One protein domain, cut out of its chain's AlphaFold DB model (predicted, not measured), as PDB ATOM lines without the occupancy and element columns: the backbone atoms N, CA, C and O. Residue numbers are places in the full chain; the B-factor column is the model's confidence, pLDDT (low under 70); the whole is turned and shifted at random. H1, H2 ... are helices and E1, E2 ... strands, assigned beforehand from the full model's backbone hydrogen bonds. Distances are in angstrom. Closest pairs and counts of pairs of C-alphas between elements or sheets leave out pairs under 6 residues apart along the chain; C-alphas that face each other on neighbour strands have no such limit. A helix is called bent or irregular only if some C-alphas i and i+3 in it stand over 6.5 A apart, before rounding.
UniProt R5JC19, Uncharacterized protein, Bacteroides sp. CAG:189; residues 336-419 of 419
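AT A GLANCE: This is residues 336 to 419 of the 419 residues of an uncharacterized protein of Bacteroides sp. CAG:189 (UniProt R5JC19). This flat model has little regular structure: loops run from a thin arm with E1, where residues 354 to 359 stick out, to a kinked helix, H2, at the other end. Its 84 printed residues hold H1, E1 and H2, in that order; named elements have only 26 residues, mostly helix. The whole is loose, radius of gyration of the C-alphas 15.4 A, spanning 51 by 35 by 13 A.

HOW THE PARTS SIT: Start at H1, residues 338 to 342, apart from E1, residues 360 to 362, and from H2, residues 377 to 394. E1 and H2 are apart too. E1 pairs with no named strand; residues 352 to 353 pair with it, antiparallel. H2 has a kink of 39 degrees near residue 386 and is irregular: C-alphas 385 and 388 are 7.2 A apart. Every O i to N i+4 pair is within hydrogen-bond range in H1, 12 of 14 in H2.

IN THESE COORDINATES: Find C-alpha 338 at (-4.296, 47.259, -11.534); H1 runs 6.5 A. E1 spans 5.6 A. H2 runs 24.7 A to C-alpha 394 at (-1.660, 20.180, -2.161).

THE WHOLE: The links H1 to E1 and E1 to H2 are long. The printed part has no cut. Residue 358 is under 70 in pLDDT.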
ATOM      1  N   TYR A 336       1.563  43.699 -12.926       89.12
ATOM      2  CA  TYR A 336       0.531  43.849 -13.952       89.12
ATOM      3  C   TYR A 336      -0.208  45.186 -13.757       89.12
ATOM      4  O   TYR A 336      -0.097  45.812 -12.702       89.12
ATOM      5  N   CYS A 337      -0.968  45.655 -14.750       88.62
ATOM      6  CA  CYS A 337      -1.841  46.813 -14.536       88.62
ATOM      7  C   CYS A 337      -2.905  46.497 -13.459       88.62
ATOM      8  O   CYS A 337      -3.454  45.392 -13.489       88.62
ATOM      9  N   PRO A 338      -3.276  47.456 -12.579       87.50
ATOM     10  CA  PRO A 338      -4.296  47.259 -11.534       87.50
ATOM     11  C   PRO A 338      -5.617  46.670 -12.058       87.50
ATOM     12  O   PRO A 338      -6.233  45.811 -11.429       87.50
ATOM     13  N   PHE A 339      -5.999  47.056 -13.282       87.81
ATOM     14  CA  PHE A 339      -7.151  46.526 -14.018       87.81
ATOM     15  C   PHE A 339      -7.213  44.987 -14.056       87.81
ATOM     16  O   PHE A 339      -8.293  44.419 -13.905       87.81
ATOM     17  N   ALA A 340      -6.080  44.296 -14.217       89.31
ATOM     18  CA  ALA A 340      -6.048  42.834 -14.287       89.31
ATOM     19  C   ALA A 340      -6.347  42.157 -12.942       89.31
ATOM     20  O   ALA A 340      -6.932  41.077 -12.923       89.31
ATOM     21  N   TYR A 341      -5.991  42.790 -11.821       89.94
ATOM     22  CA  TYR A 341      -6.345  42.298 -10.488       89.94
ATOM     23  C   TYR A 341      -7.840  42.523 -10.219       89.94
ATOM     24  O   TYR A 341      -8.532  41.600  -9.790       89.94
ATOM     25  N   GLY A 342      -8.364  43.704 -10.577       89.19
ATOM     26  CA  GLY A 342      -9.788  44.046 -10.454       89.19
ATOM     27  C   GLY A 342     -10.744  43.234 -11.344       89.19
ATOM     28  O   GLY A 342     -11.931  43.171 -11.041       89.19
ATOM     29  N   ASN A 343     -10.236  42.588 -12.399       90.06
ATOM     30  CA  ASN A 343     -10.987  41.671 -13.273       90.06
ATOM     31  C   ASN A 343     -10.596  40.189 -13.074       90.06
ATOM     32  O   ASN A 343     -10.910  39.343 -13.912       90.06
ATOM     33  N   SER A 344      -9.888  39.861 -11.988       92.31
ATOM     34  CA  SER A 344      -9.577  38.474 -11.622       92.31
ATOM     35  C   SER A 344     -10.756  37.786 -10.916       92.31
ATOM     36  O   SER A 344     -11.775  38.401 -10.614       92.31
ATOM     37  N   ASP A 345     -10.601  36.502 -10.594       93.69
ATOM     38  CA  ASP A 345     -11.544  35.733  -9.763       93.69
ATOM     39  C   ASP A 345     -11.453  36.060  -8.252       93.69
ATOM     40  O   ASP A 345     -12.006  35.339  -7.423       93.69
ATOM     41  N   GLY A 346     -10.743  37.132  -7.880       93.69
ATOM     42  CA  GLY A 346     -10.537  37.553  -6.492       93.69
ATOM     43  C   GLY A 346      -9.438  36.790  -5.744       93.69
ATOM     44  O   GLY A 346      -9.176  37.105  -4.587       93.69
ATOM     45  N   SER A 347      -8.768  35.819  -6.376       95.00
ATOM     46  CA  SER A 347      -7.667  35.052  -5.762       95.00
ATOM     47  C   SER A 347      -6.271  35.677  -5.937       95.00
ATOM     48  O   SER A 347      -5.276  35.098  -5.493       95.00
ATOM     49  N   LEU A 348      -6.185  36.843  -6.586       93.75
ATOM     50  CA  LEU A 348      -4.943  37.572  -6.863       93.75
ATOM     51  C   LEU A 348      -4.804  38.801  -5.942       93.75
ATOM     52  O   LEU A 348      -5.777  39.514  -5.710       93.75
ATOM     53  N   GLU A 349      -3.589  39.094  -5.469       90.88
ATOM     54  CA  GLU A 349      -3.265  40.307  -4.691       90.88
ATOM     55  C   GLU A 349      -2.416  41.251  -5.553       90.88
ATOM     56  O   GLU A 349      -1.389  40.835  -6.100       90.88
ATOM     57  N   GLU A 350      -2.813  42.523  -5.649       88.69
ATOM     58  CA  GLU A 350      -1.991  43.558  -6.282       88.69
ATOM     59  C   GLU A 350      -0.758  43.866  -5.403       88.69
ATOM     60  O   GLU A 350      -0.912  44.178  -4.216       88.69
ATOM     61  N   PRO A 351       0.470  43.799  -5.946       85.94
ATOM     62  CA  PRO A 351       1.674  44.151  -5.203       85.94
ATOM     63  C   PRO A 351       1.679  45.640  -4.844       85.94
ATOM     64  O   PRO A 351       1.354  46.497  -5.665       85.94
ATOM     65  N   ARG A 352       2.071  45.964  -3.608       85.00
ATOM     66  CA  ARG A 352       2.026  47.336  -3.078       85.00
ATOM     67  C   ARG A 352       3.425  47.917  -2.971       85.00
ATOM     68  O   ARG A 352       4.351  47.245  -2.515       85.00
ATOM     69  N   PHE A 353       3.549  49.195  -3.319       79.81
ATOM     70  CA  PHE A 353       4.822  49.911  -3.357       79.81
ATOM     71  C   PHE A 353       4.753  51.226  -2.591       79.81
ATOM     72  O   PHE A 353       3.728  51.911  -2.583       79.81
ATOM     73  N   ASN A 354       5.880  51.625  -2.015       78.88
ATOM     74  CA  ASN A 354       6.088  53.002  -1.601       78.88
ATOM     75  C   ASN A 354       6.379  53.842  -2.855       78.88
ATOM     76  O   ASN A 354       7.450  53.739  -3.444       78.88
ATOM     77  N   TRP A 355       5.436  54.687  -3.274       74.88
ATOM     78  CA  TRP A 355       5.574  55.496  -4.495       74.88
ATOM     79  C   TRP A 355       6.669  56.579  -4.426       74.88
ATOM     80  O   TRP A 355       7.009  57.148  -5.461       74.88
ATOM     81  N   ILE A 356       7.232  56.851  -3.241       75.06
ATOM     82  CA  ILE A 356       8.301  57.841  -3.030       75.06
ATOM     83  C   ILE A 356       9.686  57.176  -3.067       75.06
ATOM     84  O   ILE A 356      10.584  57.683  -3.731       75.06
ATOM     85  N   THR A 357       9.870  56.047  -2.372       71.88
ATOM     86  CA  THR A 357      11.162  55.320  -2.324       71.88
ATOM     87  C   THR A 357      11.281  54.222  -3.381       71.88
ATOM     88  O   THR A 357      12.361  53.677  -3.601       71.88
ATOM     89  N   GLY A 358      10.162  53.848  -4.005       69.81
ATOM     90  CA  GLY A 358      10.065  52.712  -4.909       69.81
ATOM     91  C   GLY A 358      10.082  51.340  -4.221       69.81
ATOM     92  O   GLY A 358      10.097  50.328  -4.912       69.81
ATOM     93  N   GLU A 359      10.123  51.282  -2.890       74.38
ATOM     94  CA  GLU A 359      10.220  50.051  -2.095       74.38
ATOM     95  C   GLU A 359       9.017  49.112  -2.288       74.38
ATOM     96  O   GLU A 359       7.877  49.566  -2.398       74.38
ATOM     97  N   ILE A 360       9.271  47.797  -2.303       76.12
ATOM     98  CA  ILE A 360       8.235  46.759  -2.383       76.12
ATOM     99  C   ILE A 360       7.744  46.437  -0.972       76.12
ATOM    100  O   ILE A 360       8.520  45.986  -0.137       76.12
ATOM    101  N   LEU A 361       6.451  46.648  -0.725       80.75
ATOM    102  CA  LEU A 361       5.792  46.399   0.562       80.75
ATOM    103  C   LEU A 361       5.066  45.041   0.586       80.75
ATOM    104  O   LEU A 361       4.856  44.467   1.649       80.75
ATOM    105  N   THR A 362       4.682  44.524  -0.585       83.56
ATOM    106  CA  THR A 362       4.318  43.115  -0.825       83.56
ATOM    107  C   THR A 362       4.505  42.799  -2.310       83.56
ATOM    108  O   THR A 362       4.241  43.652  -3.160       83.56
ATOM    109  N   GLU A 363       4.942  41.578  -2.627       79.06
ATOM    110  CA  GLU A 363       5.035  41.073  -4.008       79.06
ATOM    111  C   GLU A 363       3.679  40.620  -4.579       79.06
ATOM    112  O   GLU A 363       3.584  40.325  -5.772       79.06
ATOM    113  N   GLY A 364       2.630  40.606  -3.749       86.56
ATOM    114  CA  GLY A 364       1.278  40.213  -4.131       86.56
ATOM    115  C   GLY A 364       1.178  38.760  -4.610       86.56
ATOM    116  O   GLY A 364       2.026  37.910  -4.326       86.56
ATOM    117  N   VAL A 365       0.120  38.469  -5.367       88.56
ATOM    118  CA  VAL A 365      -0.135  37.150  -5.958       88.56
ATOM    119  C   VAL A 365      -0.540  37.339  -7.415       88.56
ATOM    120  O   VAL A 365      -1.656  37.746  -7.720       88.56
ATOM    121  N   THR A 366       0.376  37.031  -8.333       90.75
ATOM    122  CA  THR A 366       0.077  36.879  -9.765       90.75
ATOM    123  C   THR A 366      -0.639  35.553 -10.036       90.75
ATOM    124  O   THR A 366      -0.623  34.660  -9.194       90.75
ATOM    125  N   ILE A 367      -1.148  35.355 -11.256       94.62
ATOM    126  CA  ILE A 367      -1.675  34.059 -11.726       94.62
ATOM    127  C   ILE A 367      -0.663  32.926 -11.446       94.62
ATOM    128  O   ILE A 367       0.488  32.973 -11.903       94.62
ATOM    129  N   ARG A 368      -1.100  31.916 -10.683       95.88
ATOM    130  CA  ARG A 368      -0.341  30.720 -10.269       95.88
ATOM    131  C   ARG A 368      -0.739  29.474 -11.063       95.88
ATOM    132  O   ARG A 368       0.105  28.610 -11.292       95.88
ATOM    133  N   ARG A 369      -1.971  29.405 -11.573       96.50
ATOM    134  CA  ARG A 369      -2.455  28.355 -12.489       96.50
ATOM    135  C   ARG A 369      -3.546  28.872 -13.430       96.50
ATOM    136  O   ARG A 369      -4.040  29.981 -13.263       96.50
ATOM    137  N   ILE A 370      -3.918  28.053 -14.413       96.19
ATOM    138  CA  ILE A 370      -5.102  28.271 -15.253       96.19
ATOM    139  C   ILE A 370      -6.251  27.437 -14.653       96.19
ATOM    140  O   ILE A 370      -6.022  26.249 -14.406       96.19
ATOM    141  N   PRO A 371      -7.442  28.014 -14.398       95.38
ATOM    142  CA  PRO A 371      -8.627  27.259 -13.984       95.38
ATOM    143  C   PRO A 371      -9.096  26.224 -15.011       95.38
ATOM    144  O   PRO A 371      -8.776  26.324 -16.199       95.38
ATOM    145  N   TYR A 372      -9.876  25.233 -14.577       95.25
ATOM    146  CA  TYR A 372     -10.447  24.250 -15.495       95.25
ATOM    147  C   TYR A 372     -11.580  24.865 -16.329       95.25
ATOM    148  O   TYR A 372     -12.366  25.687 -15.856       95.25
ATOM    149  N   ASN A 373     -11.706  24.438 -17.590       94.75
ATOM    150  CA  ASN A 373     -12.795  24.878 -18.461       94.75
ATOM    151  C   ASN A 373     -14.107  24.155 -18.107       94.75
ATOM    152  O   ASN A 373     -14.512  23.191 -18.757       94.75
ATOM    153  N   THR A 374     -14.779  24.644 -17.071       93.62
ATOM    154  CA  THR A 374     -16.032  24.105 -16.518       93.62
ATOM    155  C   THR A 374     -17.287  24.480 -17.327       93.62
ATOM    156  O   THR A 374     -18.406  24.361 -16.835       93.62
ATOM    157  N   ALA A 375     -17.136  24.880 -18.598       94.50
ATOM    158  CA  ALA A 375     -18.254  25.193 -19.497       94.50
ATOM    159  C   ALA A 375     -19.134  23.973 -19.856       94.50
ATOM    160  O   ALA A 375     -20.272  24.147 -20.293       94.50
ATOM    161  N   SER A 376     -18.632  22.746 -19.668       95.88
ATOM    162  CA  SER A 376     -19.447  21.523 -19.679       95.88
ATOM    163  C   SER A 376     -19.815  21.124 -18.251       95.88
ATOM    164  O   SER A 376     -18.945  21.067 -17.383       95.88
ATOM    165  N   LEU A 377     -21.084  20.762 -18.028       95.50
ATOM    166  CA  LEU A 377     -21.573  20.252 -16.742       95.50
ATOM    167  C   LEU A 377     -20.837  18.973 -16.300       95.50
ATOM    168  O   LEU A 377     -20.658  18.753 -15.108       95.50
ATOM    169  N   GLU A 378     -20.380  18.153 -17.246       94.81
ATOM    170  CA  GLU A 378     -19.575  16.955 -16.976       94.81
ATOM    171  C   GLU A 378     -18.238  17.324 -16.315       94.81
ATOM    172  O   GLU A 378     -17.946  16.865 -15.211       94.81
ATOM    173  N   VAL A 379     -17.496  18.254 -16.925       93.44
ATOM    174  CA  VAL A 379     -16.220  18.771 -16.399       93.44
ATOM    175  C   VAL A 379     -16.433  19.540 -15.094       93.44
ATOM    176  O   VAL A 379     -15.650  19.396 -14.161       93.44
ATOM    177  N   ALA A 380     -17.508  20.329 -14.982       94.62
ATOM    178  CA  ALA A 380     -17.849  21.035 -13.748       94.62
ATOM    179  C   ALA A 380     -18.105  20.069 -12.576       94.62
ATOM    180  O   ALA A 380     -17.635  20.316 -11.464       94.62
ATOM    181  N   ASN A 381     -18.798  18.954 -12.831       95.38
ATOM    182  CA  ASN A 381     -19.032  17.909 -11.838       95.38
ATOM    183  C   ASN A 381     -17.733  17.177 -11.471       95.38
ATOM    184  O   ASN A 381     -17.467  16.997 -10.287       95.38
ATOM    185  N   GLU A 382     -16.906  16.788 -12.447       94.25
ATOM    186  CA  GLU A 382     -15.622  16.117 -12.189       94.25
ATOM    187  C   GLU A 382     -14.680  16.999 -11.353       94.25
ATOM    188  O   GLU A 382     -14.180  16.565 -10.315       94.25
ATOM    189  N   VAL A 383     -14.515  18.270 -11.731       93.94
ATOM    190  CA  VAL A 383     -13.689  19.247 -11.001       93.94
ATOM    191  C   VAL A 383     -14.186  19.452  -9.565       93.94
ATOM    192  O   VAL A 383     -13.374  19.567  -8.646       93.94
ATOM    193  N   ALA A 384     -15.506  19.463  -9.355       92.88
ATOM    194  CA  ALA A 384     -16.110  19.544  -8.025       92.88
ATOM    195  C   ALA A 384     -15.981  18.248  -7.201       92.88
ATOM    196  O   ALA A 384     -15.933  18.329  -5.975       92.88
ATOM    197  N   LEU A 385     -15.918  17.078  -7.846       94.00
ATOM    198  CA  LEU A 385     -15.798  15.769  -7.192       94.00
ATOM    199  C   LEU A 385     -14.359  15.412  -6.803       94.00
ATOM    200  O   LEU A 385     -14.164  14.748  -5.787       94.00
ATOM    201  N   THR A 386     -13.363  15.801  -7.606       93.50
ATOM    202  CA  THR A 386     -11.968  15.349  -7.439       93.50
ATOM    203  C   THR A 386     -10.980  16.510  -7.359       93.50
ATOM    204  O   THR A 386     -10.304  16.684  -6.343       93.50
ATOM    205  N   ALA A 387     -10.902  17.332  -8.408       92.94
ATOM    206  CA  ALA A 387      -9.788  18.258  -8.602       92.94
ATOM    207  C   ALA A 387      -9.712  19.358  -7.533       92.94
ATOM    208  O   ALA A 387      -8.614  19.736  -7.128       92.94
ATOM    209  N   LYS A 388     -10.854  19.846  -7.029       94.00
ATOM    210  CA  LYS A 388     -10.874  20.821  -5.927       94.00
ATOM    211  C   LYS A 388     -10.289  20.273  -4.624       94.00
ATOM    212  O   LYS A 388      -9.575  21.010  -3.955       94.00
ATOM    213  N   SER A 389     -10.559  19.012  -4.269       95.56
ATOM    214  CA  SER A 389     -10.023  18.423  -3.031       95.56
ATOM    215  C   SER A 389      -8.502  18.304  -3.122       95.56
ATOM    216  O   SER A 389      -7.796  18.903  -2.317       95.56
ATOM    217  N   ALA A 390      -8.003  17.691  -4.203       95.69
ATOM    218  CA  ALA A 390      -6.568  17.565  -4.463       95.69
ATOM    219  C   ALA A 390      -5.848  18.927  -4.475       95.69
ATOM    220  O   ALA A 390      -4.863  19.105  -3.763       95.69
ATOM    221  N   LEU A 391      -6.378  19.930  -5.190       96.69
ATOM    222  CA  LEU A 391      -5.818  21.288  -5.176       96.69
ATOM    223  C   LEU A 391      -5.789  21.896  -3.767       96.69
ATOM    224  O   LEU A 391      -4.820  22.564  -3.418       96.69
ATOM    225  N   ASN A 392      -6.827  21.678  -2.955       96.62
ATOM    226  CA  ASN A 392      -6.924  22.219  -1.598       96.62
ATOM    227  C   ASN A 392      -5.992  21.527  -0.597       96.62
ATOM    228  O   ASN A 392      -5.518  22.194   0.329       96.62
ATOM    229  N   GLU A 393      -5.733  20.238  -0.797       96.00
ATOM    230  CA  GLU A 393      -4.804  19.410  -0.024       96.00
ATOM    231  C   GLU A 393      -3.338  19.716  -0.384       96.00
ATOM    232  O   GLU A 393      -2.508  19.843   0.514       96.00
ATOM    233  N   GLU A 394      -3.024  19.918  -1.669       95.38
ATOM    234  CA  GLU A 394      -1.660  20.180  -2.161       95.38
ATOM    235  C   GLU A 394      -1.212  21.652  -2.064       95.38
ATOM    236  O   GLU A 394      -0.021  21.926  -1.902       95.38
ATOM    237  N   THR A 395      -2.119  22.633  -2.192       96.25
ATOM    238  CA  THR A 395      -1.721  24.054  -2.222       96.25
ATOM    239  C   THR A 395      -1.286  24.564  -0.847       96.25
ATOM    240  O   THR A 395      -2.091  24.697   0.083       96.25
ATOM    241  N   THR A 396      -0.019  24.970  -0.757       94.94
ATOM    242  CA  THR A 396       0.532  25.746   0.370       94.94
ATOM    243  C   THR A 396       0.118  27.226   0.339       94.94
ATOM    244  O   THR A 396       0.429  27.978   1.257       94.94
ATOM    245  N   GLY A 397      -0.580  27.675  -0.713       93.06
ATOM    246  CA  GLY A 397      -1.083  29.042  -0.833       93.06
ATOM    247  C   GLY A 397      -2.368  29.301  -0.036       93.06
ATOM    248  O   GLY A 397      -3.165  28.397   0.211       93.06
ATOM    249  N   ALA A 398      -2.599  30.575   0.302       92.31
ATOM    250  CA  ALA A 398      -3.848  31.037   0.916       92.31
ATOM    251  C   ALA A 398      -5.057  30.935  -0.037       92.31
ATOM    252  O   ALA A 398      -6.183  30.731   0.412       92.31
ATOM    253  N   ALA A 399      -4.824  31.052  -1.349       94.62
ATOM    254  CA  ALA A 399      -5.827  30.781  -2.370       94.62
ATOM    255  C   ALA A 399      -6.079  29.268  -2.511       94.62
ATOM    256  O   ALA A 399      -5.147  28.454  -2.507       94.62
ATOM    257  N   LYS A 400      -7.363  28.931  -2.620       94.62
ATOM    258  CA  LYS A 400      -7.939  27.583  -2.622       94.62
ATOM    259  C   LYS A 400      -8.932  27.452  -3.788       94.62
ATOM    260  O   LYS A 400      -9.232  28.432  -4.476       94.62
ATOM    261  N   ASP A 401      -9.439  26.243  -3.996       94.69
ATOM    262  CA  ASP A 401     -10.338  25.845  -5.080       94.69
ATOM    263  C   ASP A 401      -9.748  26.061  -6.492       94.69
ATOM    264  O   ASP A 401      -8.565  26.362  -6.676       94.69
ATOM    265  N   ASP A 402     -10.581  25.864  -7.517       95.31
ATOM    266  CA  ASP A 402     -10.267  26.065  -8.933       95.31
ATOM    267  C   ASP A 402     -10.149  27.561  -9.308       95.31
ATOM    268  O   ASP A 402     -10.887  28.073 -10.144       95.31
ATOM    269  N   THR A 403      -9.222  28.276  -8.668       95.44
ATOM    270  CA  THR A 403      -8.933  29.698  -8.920       95.44
ATOM    271  C   THR A 403      -7.551  29.893  -9.550       95.44
ATOM    272  O   THR A 403      -6.726  28.972  -9.589       95.44
ATOM    273  N   GLN A 404      -7.292  31.089 -10.081       95.88
ATOM    274  CA  GLN A 404      -6.017  31.480 -10.694       95.88
ATOM    275  C   GLN A 404      -4.865  31.577  -9.687       95.88
ATOM    276  O   GLN A 404      -3.718  31.311 -10.047       95.88
ATOM    277  N   GLY A 405      -5.154  31.980  -8.450       96.00
ATOM    278  CA  GLY A 405      -4.195  32.191  -7.367       96.00
ATOM    279  C   GLY A 405      -3.808  30.917  -6.619       96.00
ATOM    280  O   GLY A 405      -2.744  30.884  -5.998       96.00
ATOM    281  N   THR A 406      -4.627  29.860  -6.691       97.06
ATOM    282  CA  THR A 406      -4.312  28.548  -6.106       97.06
ATOM    283  C   THR A 406      -2.991  28.022  -6.658       97.06
ATOM    284  O   THR A 406      -2.797  27.912  -7.872       97.06
ATOM    285  N   ARG A 407      -2.062  27.696  -5.760       96.62
ATOM    286  CA  ARG A 407      -0.744  27.179  -6.122       96.62
ATOM    287  C   ARG A 407      -0.823  25.680  -6.420       96.62
ATOM    288  O   ARG A 407      -1.686  24.978  -5.908       96.62
ATOM    289  N   LEU A 408       0.060  25.203  -7.292       97.19
ATOM    290  CA  LEU A 408       0.222  23.770  -7.575       97.19
ATOM    291  C   LEU A 408       1.173  23.148  -6.536       97.19
ATOM    292  O   LEU A 408       1.910  23.893  -5.895       97.19
ATOM    293  N   TRP A 409       1.212  21.817  -6.398       96.50
ATOM    294  CA  TRP A 409       1.985  21.135  -5.339       96.50
ATOM    295  C   TRP A 409       3.469  21.558  -5.239       96.50
ATOM    296  O   TRP A 409       4.031  21.605  -4.149       96.50
ATOM    297  N   TRP A 410       4.102  21.896  -6.370       96.38
ATOM    298  CA  TRP A 410       5.498  22.351  -6.448       96.38
ATOM    299  C   TRP A 410       5.685  23.871  -6.290       96.38
ATOM    300  O   TRP A 410       6.808  24.352  -6.145       96.38
ATOM    301  N   ASP A 411       4.607  24.655  -6.336       96.50
ATOM    302  CA  ASP A 411       4.634  26.107  -6.158       96.50
ATOM    303  C   ASP A 411       4.503  26.432  -4.663       96.50
ATOM    304  O   ASP A 411       3.432  26.772  -4.161       96.50
ATOM    305  N   ILE A 412       5.608  26.296  -3.930       95.06
ATOM    306  CA  ILE A 412       5.627  26.524  -2.482       95.06
ATOM    307  C   ILE A 412       5.439  28.016  -2.156       95.06
ATOM    308  O   ILE A 412       6.061  28.900  -2.759       95.06
ATOM    309  N   ALA A 413       4.551  28.311  -1.203       90.19
ATOM    310  CA  ALA A 413       4.260  29.666  -0.742       90.19
ATOM    311  C   ALA A 413       5.393  30.255   0.111       90.19
ATOM    312  O   ALA A 413       5.981  31.266  -0.275       90.19
ATOM    313  N   GLU A 414       5.713  29.603   1.230       85.19
ATOM    314  CA  GLU A 414       6.787  29.988   2.151       85.19
ATOM    315  C   GLU A 414       8.113  29.367   1.701       85.19
ATOM    316  O   GLU A 414       8.499  28.271   2.109       85.19
ATOM    317  N   LYS A 415       8.800  30.055   0.788       78.56
ATOM    318  CA  LYS A 415      10.058  29.570   0.215       78.56
ATOM    319  C   LYS A 415      11.209  29.796   1.180       78.56
ATOM    320  O   LYS A 415      11.439  30.916   1.633       78.56
ATOM    321  N   LYS A 416      11.960  28.729   1.442       79.44
ATOM    322  CA  LYS A 416      13.248  28.794   2.133       79.44
ATOM    323  C   LYS A 416      14.279  29.348   1.146       79.44
ATOM    324  O   LYS A 416      14.370  28.846   0.029       79.44
ATOM    325  N   THR A 417      15.032  30.365   1.549       84.62
ATOM    326  CA  THR A 417      16.200  30.840   0.793       84.62
ATOM    327  C   THR A 417      17.287  29.765   0.768       84.62
ATOM    328  O   THR A 417      17.370  28.956   1.692       84.62
ATOM    329  N   LEU A 418      18.151  29.764  -0.249       88.19
ATOM    330  CA  LEU A 418      19.248  28.790  -0.352       88.19
ATOM    331  C   LEU A 418      20.385  29.001   0.665       88.19
ATOM    332  O   LEU A 418      21.214  28.098   0.828       88.19
ATOM    333  N   ASP A 419      20.455  30.187   1.277       83.69
ATOM    334  CA  ASP A 419      21.529  30.657   2.170       83.69
ATOM    335  C   ASP A 419      21.713  29.815   3.446       83.69
ATOM    336  O   ASP A 419      20.809  29.817   4.309       83.69
TER     337      ASP A 419